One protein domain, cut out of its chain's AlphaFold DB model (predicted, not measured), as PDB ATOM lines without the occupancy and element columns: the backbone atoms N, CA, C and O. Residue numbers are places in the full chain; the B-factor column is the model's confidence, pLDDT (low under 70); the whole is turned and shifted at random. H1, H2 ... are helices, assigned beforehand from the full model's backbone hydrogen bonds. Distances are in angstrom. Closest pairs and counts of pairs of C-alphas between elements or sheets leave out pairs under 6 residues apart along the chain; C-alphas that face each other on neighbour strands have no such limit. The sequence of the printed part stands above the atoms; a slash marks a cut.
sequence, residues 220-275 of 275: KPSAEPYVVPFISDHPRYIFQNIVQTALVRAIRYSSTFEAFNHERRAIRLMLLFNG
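AT A GLANCE: This is residues 220 to 275 of the 275 residues of the protein "Hypothetical protein" of Rotaria socialis (UniProt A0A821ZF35). The longest helix, H1, makes a helical hairpin with H2, the two running side by side but opened slightly like a narrow V, closest near the tight turn that joins them. A long stretch with no named element, residues 220 to 235, passes the last part of H2 and then loops round to the beginning of H1, where residues 232 to 237 stick out at one end. The printed part has 56 residues with two named helices, H1 then H2, and no named strand; its class is all helix. It is only just compact, close to loose, with a radius of gyration of the C-alphas of 12.1 A, and elongated, with spans of 37 by 23 by 16 A.

IN THESE COORDINATES: H1 is residues 236 to 253, 26.4 A from first to last C-alpha, and begins with C-alpha 236 at (196.849, 132.177, 79.307). H2 is residues 257 to 273, 24.4 A long, and ends with C-alpha 273 at (180.772, 139.863, 84.156). Residues 220 to 235 come before H1, with C-alpha 220 at (183.820, 142.233, 101.553).

HOW THE PARTS SIT: H1 and H2 touch, with 8 pairs of C-alphas within 8 A; the closest are those of Ala 250 and Phe 260, 5.7 A apart. H1 touches H2 with residues 243 to 251 alone, and H2 touches H1 with residues 260 to 267 alone. Their lines stand at a shallow tilt of 26 degrees, opposite ways, and their centres are 11.8 A apart. In H1 and H2 every O i to N i+4 pair is within hydrogen-bond range.

THE WHOLE: The two C-alphas farthest apart are those of Asp 233 and Thr 256, 37.2 A. Residues 232 to 237, of which 236 to 237 belong to H1, stand free. The link from H1 to H2, three residues, is tight. The printed part has no cut and ends at residue 275, the chain's last residue. The mean pLDDT of the printed part is 90.3, and residue 275 is under 70.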
ATOM      1  N   LYS A 220     184.004 140.895 100.982       87.94
ATOM      2  CA  LYS A 220     183.820 142.233 101.553       87.94
ATOM      3  C   LYS A 220     182.729 142.966 100.755       87.94
ATOM      4  O   LYS A 220     182.752 142.883  99.531       87.94
ATOM      5  N   PRO A 221     181.827 143.732 101.394       86.56
ATOM      6  CA  PRO A 221     180.804 144.497 100.673       86.56
ATOM      7  C   PRO A 221     181.372 145.478  99.638       86.56
ATOM      8  O   PRO A 221     180.712 145.790  98.656       86.56
ATOM      9  N   SER A 222     182.603 145.949  99.853       83.12
ATOM     10  CA  SER A 222     183.341 146.818  98.934       83.12
ATOM     11  C   SER A 222     184.119 146.064  97.849       83.12
ATOM     12  O   SER A 222     184.801 146.700  97.052       83.12
ATOM     13  N   ALA A 223     184.121 144.728  97.861       80.69
ATOM     14  CA  ALA A 223     184.837 143.942  96.868       80.69
ATOM     15  C   ALA A 223     184.080 144.006  95.544       80.69
ATOM     16  O   ALA A 223     182.975 143.481  95.408       80.69
ATOM     17  N   GLU A 224     184.696 144.640  94.557       80.31
ATOM     18  CA  GLU A 224     184.183 144.618  93.200       80.31
ATOM     19  C   GLU A 224     184.523 143.264  92.561       80.31
ATOM     20  O   GLU A 224     185.631 142.750  92.750       80.31
ATOM     21  N   PRO A 225     183.609 142.657  91.786       76.75
ATOM     22  CA  PRO A 225     183.821 141.348  91.180       76.75
ATOM     23  C   PRO A 225     184.733 141.436  89.947       76.75
ATOM     24  O   PRO A 225     184.536 140.697  88.985       76.75
ATOM     25  N   TYR A 226     185.692 142.361  89.922       80.94
ATOM     26  CA  TYR A 226     186.577 142.553  88.783       80.94
ATOM     27  C   TYR A 226     187.704 141.525  88.807       80.94
ATOM     28  O   TYR A 226     188.417 141.357  89.796       80.94
ATOM     29  N   VAL A 227     187.873 140.845  87.680       86.06
ATOM     30  CA  VAL A 227     189.036 140.009  87.397       86.06
ATOM     31  C   VAL A 227     189.684 140.495  86.113       86.06
ATOM     32  O   VAL A 227     189.106 141.268  85.355       86.06
ATOM     33  N   VAL A 228     190.911 140.048  85.870       86.62
ATOM     34  CA  VAL A 228     191.628 140.373  84.637       86.62
ATOM     35  C   VAL A 228     190.780 139.928  83.427       86.62
ATOM     36  O   VAL A 228     190.488 138.732  83.334       86.62
ATOM     37  N   PRO A 229     190.387 140.839  82.509       87.25
ATOM     38  CA  PRO A 229     189.546 140.497  81.360       87.25
ATOM     39  C   PRO A 229     190.221 139.471  80.454       87.25
ATOM     40  O   PRO A 229     191.416 139.605  80.178       87.25
ATOM     41  N   PHE A 230     189.484 138.489  79.928       85.50
ATOM     42  CA  PHE A 230     190.084 137.405  79.133       85.50
ATOM     43  C   PHE A 230     190.787 137.894  77.857       85.50
ATOM     44  O   PHE A 230     191.744 137.283  77.389       85.50
ATOM     45  N   ILE A 231     190.332 139.025  77.315       87.50
ATOM     46  CA  ILE A 231     190.889 139.670  76.117       87.50
ATOM     47  C   ILE A 231     192.191 140.449  76.360       87.50
ATOM     48  O   ILE A 231     192.763 140.989  75.415       87.50
ATOM     49  N   SER A 232     192.635 140.575  77.610       89.12
ATOM     50  CA  SER A 232     193.875 141.283  77.937       89.12
ATOM     51  C   SER A 232     195.117 140.497  77.498       89.12
ATOM     52  O   SER A 232     195.091 139.273  77.381       89.12
ATOM     53  N   ASP A 233     196.237 141.197  77.296       92.25
ATOM     54  CA  ASP A 233     197.515 140.618  76.845       92.25
ATOM     55  C   ASP A 233     198.299 139.927  77.982       92.25
ATOM     56  O   ASP A 233     199.512 140.065  78.138       92.25
ATOM     57  N   HIS A 234     197.585 139.207  78.850       91.69
ATOM     58  CA  HIS A 234     198.190 138.407  79.907       91.69
ATOM     59  C   HIS A 234     198.373 136.952  79.452       91.69
ATOM     60  O   HIS A 234     197.553 136.408  78.707       91.69
ATOM     61  N   PRO A 235     199.427 136.259  79.921       94.06
ATOM     62  CA  PRO A 235     199.621 134.850  79.605       94.06
ATOM     63  C   PRO A 235     198.407 133.989  79.980       94.06
ATOM     64  O   PRO A 235     197.845 134.132  81.066       94.06
ATOM     65  N   ARG A 236     198.058 133.011  79.130       89.06
ATOM     66  CA  ARG A 236     196.849 132.177  79.307       89.06
ATOM     67  C   ARG A 236     196.746 131.472  80.665       89.06
ATOM     68  O   ARG A 236     195.640 131.243  81.152       89.06
ATOM     69  N   TYR A 237     197.879 131.130  81.276       92.88
ATOM     70  CA  TYR A 237     197.903 130.468  82.580       92.88
ATOM     71  C   TYR A 237     197.359 131.364  83.708       92.88
ATOM     72  O   TYR A 237     196.850 130.838  84.692       92.88
ATOM     73  N   ILE A 238     197.398 132.697  83.570       91.69
ATOM     74  CA  ILE A 238     196.843 133.632  84.563       91.69
ATOM     75  C   ILE A 238     195.330 133.434  84.695       91.69
ATOM     76  O   ILE A 238     194.831 133.275  85.806       91.69
ATOM     77  N   PHE A 239     194.604 133.346  83.578       89.75
ATOM     78  CA  PHE A 239     193.154 133.122  83.590       89.75
ATOM     79  C   PHE A 239     192.785 131.764  84.189       89.75
ATOM     80  O   PHE A 239     191.865 131.666  85.000       89.75
ATOM     81  N   GLN A 240     193.543 130.719  83.845       90.19
ATOM     82  CA  GLN A 240     193.363 129.396  84.447       90.19
ATOM     83  C   GLN A 240     193.595 129.446  85.961       90.19
ATOM     84  O   GLN A 240     192.795 128.898  86.718       90.19
ATOM     85  N   ASN A 241     194.633 130.157  86.407       92.88
ATOM     86  CA  ASN A 241     194.953 130.310  87.821       92.88
ATOM     87  C   ASN A 241     193.889 131.100  88.585       92.88
ATOM     88  O   ASN A 241     193.614 130.745  89.728       92.88
ATOM     89  N   ILE A 242     193.260 132.117  87.986       91.88
ATOM     90  CA  ILE A 242     192.147 132.853  88.614       91.88
ATOM     91  C   ILE A 242     191.007 131.883  88.946       91.88
ATOM     92  O   ILE A 242     190.570 131.806  90.095       91.88
ATOM     93  N   VAL A 243     190.576 131.087  87.963       91.44
ATOM     94  CA  VAL A 243     189.493 130.107  88.145       91.44
ATOM     95  C   VAL A 243     189.894 129.027  89.149       91.44
ATOM     96  O   VAL A 243     189.141 128.740  90.081       91.44
ATOM     97  N   GLN A 244     191.082 128.439  88.985       93.56
ATOM     98  CA  GLN A 244     191.573 127.382  89.867       93.56
ATOM     99  C   GLN A 244     191.698 127.868  91.311       93.56
ATOM    100  O   GLN A 244     191.183 127.217  92.214       93.56
ATOM    101  N   THR A 245     192.322 129.023  91.539       92.94
ATOM    102  CA  THR A 245     192.531 129.569  92.887       92.94
ATOM    103  C   THR A 245     191.202 129.902  93.556       92.94
ATOM    104  O   THR A 245     191.006 129.543  94.717       92.94
ATOM    105  N   ALA A 246     190.253 130.500  92.827       93.12
ATOM    106  CA  ALA A 246     188.927 130.803  93.360       93.12
ATOM    107  C   ALA A 246     188.162 129.530  93.767       93.12
ATOM    108  O   ALA A 246     187.614 129.461  94.866       93.12
ATOM    109  N   LEU A 247     188.176 128.489  92.927       95.00
ATOM    110  CA  LEU A 247     187.527 127.211  93.238       95.00
ATOM    111  C   LEU A 247     188.231 126.457  94.371       95.00
ATOM    112  O   LEU A 247     187.565 125.909  95.245       95.00
ATOM    113  N   VAL A 248     189.565 126.449  94.398       95.38
ATOM    114  CA  VAL A 248     190.342 125.846  95.491       95.38
ATOM    115  C   VAL A 248     190.038 126.552  96.810       95.38
ATOM    116  O   VAL A 248     189.834 125.879  97.820       95.38
ATOM    117  N   ARG A 249     189.942 127.887  96.812       94.56
ATOM    118  CA  ARG A 249     189.512 128.665  97.980       94.56
ATOM    119  C   ARG A 249     188.098 128.280  98.416       94.56
ATOM    120  O   ARG A 249     187.891 127.979  99.588       94.56
ATOM    121  N   ALA A 250     187.156 128.198  97.475       95.88
ATOM    122  CA  ALA A 250     185.782 127.779  97.748       95.88
ATOM    123  C   ALA A 250     185.720 126.403  98.426       95.88
ATOM    124  O   ALA A 250     185.004 126.238  99.412       95.88
ATOM    125  N   ILE A 251     186.502 125.431  97.939       95.56
ATOM    126  CA  ILE A 251     186.591 124.081  98.519       95.56
ATOM    127  C   ILE A 251     187.196 124.123  99.925       95.56
ATOM    128  O   ILE A 251     186.703 123.455 100.828       95.56
ATOM    129  N   ARG A 252     188.274 124.890 100.120       95.06
ATOM    130  CA  ARG A 252     189.000 124.938 101.397       95.06
ATOM    131  C   ARG A 252     188.190 125.582 102.518       95.06
ATOM    132  O   ARG A 252     188.340 125.172 103.666       95.06
ATOM    133  N   TYR A 253     187.377 126.585 102.199       96.75
ATOM    134  CA  TYR A 253     186.684 127.385 103.208       96.75
ATOM    135  C   TYR A 253     185.228 127.015 103.416       96.75
ATOM    136  O   TYR A 253     184.679 127.357 104.456       96.75
ATOM    137  N   SER A 254     184.593 126.314 102.483       97.19
ATOM    138  CA  SER A 254     183.196 125.912 102.652       97.19
ATOM    139  C   SER A 254     183.096 124.671 103.532       97.19
ATOM    140  O   SER A 254     183.611 123.613 103.175       97.19
ATOM    141  N   SER A 255     182.409 124.775 104.671       95.56
ATOM    142  CA  SER A 255     182.167 123.627 105.550       95.56
ATOM    143  C   SER A 255     181.066 122.700 105.032       95.56
ATOM    144  O   SER A 255     181.041 121.530 105.408       95.56
ATOM    145  N   THR A 256     180.174 123.193 104.163       95.69
ATOM    146  CA  THR A 256     179.080 122.410 103.569       95.69
ATOM    147  C   THR A 256     179.066 122.492 102.043       95.69
ATOM    148  O   THR A 256     179.633 123.402 101.429       95.69
ATOM    149  N   PHE A 257     178.382 121.533 101.414       95.44
ATOM    150  CA  PHE A 257     178.213 121.502  99.963       95.44
ATOM    151  C   PHE A 257     177.360 122.672  99.456       95.44
ATOM    152  O   PHE A 257     177.585 123.187  98.361       95.44
ATOM    153  N   GLU A 258     176.398 123.128 100.253       95.75
ATOM    154  CA  GLU A 258     175.558 124.288  99.960       95.75
ATOM    155  C   GLU A 258     176.396 125.567  99.927       95.75
ATOM    156  O   GLU A 258     176.309 126.318  98.952       95.75
ATOM    157  N   ALA A 259     177.258 125.777 100.930       95.62
ATOM    158  CA  ALA A 259     178.176 126.913 100.978       95.62
ATOM    159  C   ALA A 259     179.134 126.909  99.775       95.62
ATOM    160  O   ALA A 259     179.287 127.927  99.096       95.62
ATOM    161  N   PHE A 260     179.685 125.739  99.431       97.19
ATOM    162  CA  PHE A 260     180.522 125.584  98.242       97.19
ATOM    163  C   PHE A 260     179.759 125.912  96.954       97.19
ATOM    164  O   PHE A 260     180.268 126.613  96.080       97.19
ATOM    165  N   ASN A 261     178.526 125.426  96.814       96.69
ATOM    166  CA  ASN A 261     177.712 125.697  95.633       96.69
ATOM    167  C   ASN A 261     177.336 127.168  95.501       96.69
ATOM    168  O   ASN A 261     177.284 127.668  94.375       96.69
ATOM    169  N   HIS A 262     177.062 127.841  96.619       95.44
ATOM    170  CA  HIS A 262     176.814 129.274  96.640       95.44
ATOM    171  C   HIS A 262     178.036 130.034  96.117       95.44
ATOM    172  O   HIS A 262     177.917 130.796  95.156       95.44
ATOM    173  N   GLU A 263     179.224 129.735  96.646       95.94
ATOM    174  CA  GLU A 263     180.469 130.357  96.191       95.94
ATOM    175  C   GLU A 263     180.782 130.033  94.725       95.94
ATOM    176  O   GLU A 263     181.119 130.913  93.939       95.94
ATOM    177  N   ARG A 264     180.587 128.783  94.294       95.56
ATOM    178  CA  ARG A 264     180.771 128.381  92.892       95.56
ATOM    179  C   ARG A 264     179.885 129.193  91.941       95.56
ATOM    180  O   ARG A 264     180.317 129.523  90.836       95.56
ATOM    181  N   ARG A 265     178.643 129.504  92.336       94.19
ATOM    182  CA  ARG A 265     177.749 130.370  91.546       94.19
ATOM    183  C   ARG A 265     178.261 131.808  91.517       94.19
ATOM    184  O   ARG A 265     178.274 132.389  90.436       94.19
ATOM    185  N   ALA A 266     178.719 132.341  92.649       92.12
ATOM    186  CA  ALA A 266     179.314 133.675  92.720       92.12
ATOM    187  C   ALA A 266     180.545 133.795  91.806       92.12
ATOM    188  O   ALA A 266     180.613 134.710  90.990       92.12
ATOM    189  N   ILE A 267     181.448 132.807  91.833       92.81
ATOM    190  CA  ILE A 267     182.610 132.729  90.934       92.81
ATOM    191  C   ILE A 267     182.167 132.697  89.468       92.81
ATOM    192  O   ILE A 267     182.719 133.414  88.638       92.81
ATOM    193  N   ARG A 268     181.151 131.895  89.126       91.88
ATOM    194  CA  ARG A 268     180.628 131.840  87.753       91.88
ATOM    195  C   ARG A 268     180.086 133.196  87.297       91.88
ATOM    196  O   ARG A 268     180.354 133.587  86.169       91.88
ATOM    197  N   LEU A 269     179.332 133.890  88.149       90.12
ATOM    198  CA  LEU A 269     178.807 135.222  87.841       90.12
ATOM    199  C   LEU A 269     179.941 136.231  87.655       90.12
ATOM    200  O   LEU A 269     179.958 136.930  86.649       90.12
ATOM    201  N   MET A 270     180.916 136.245  88.565       89.06
ATOM    202  CA  MET A 270     182.118 137.076  88.466       89.06
ATOM    203  C   MET A 270     182.823 136.880  87.117       89.06
ATOM    204  O   MET A 270     183.104 137.852  86.428       89.06
ATOM    205  N   LEU A 271     183.048 135.634  86.687       88.62
ATOM    206  CA  LEU A 271     183.686 135.355  85.396       88.62
ATOM    207  C   LEU A 271     182.845 135.851  84.209       88.62
ATOM    208  O   LEU A 271     183.394 136.448  83.293       88.62
ATOM    209  N   LEU A 272     181.520 135.665  84.245       87.19
ATOM    210  CA  LEU A 272     180.621 136.137  83.183       87.19
ATOM    211  C   LEU A 272     180.580 137.667  83.066       87.19
ATOM    212  O   LEU A 272     180.402 138.183  81.967       87.19
ATOM    213  N   PHE A 273     180.744 138.397  84.173       83.19
ATOM    214  CA  PHE A 273     180.772 139.863  84.156       83.19
ATOM    215  C   PHE A 273     182.060 140.454  83.565       83.19
ATOM    216  O   PHE A 273     182.050 141.619  83.177       83.19
ATOM    217  N   ASN A 274     183.151 139.685  83.484       75.62
ATOM    218  CA  ASN A 274     184.461 140.190  83.051       75.62
ATOM    219  C   ASN A 274     184.837 139.832  81.601       75.62
ATOM    220  O   ASN A 274     185.924 140.210  81.160       75.62
ATOM    221  N   GLY A 275     183.927 139.184  80.857       59.66
ATOM    222  CA  GLY A 275     184.109 138.826  79.445       59.66
ATOM    223  C   GLY A 275     184.887 137.536  79.254       59.66
ATOM    224  O   GLY A 275     186.133 137.584  79.362       59.66
TER     225      GLY A 275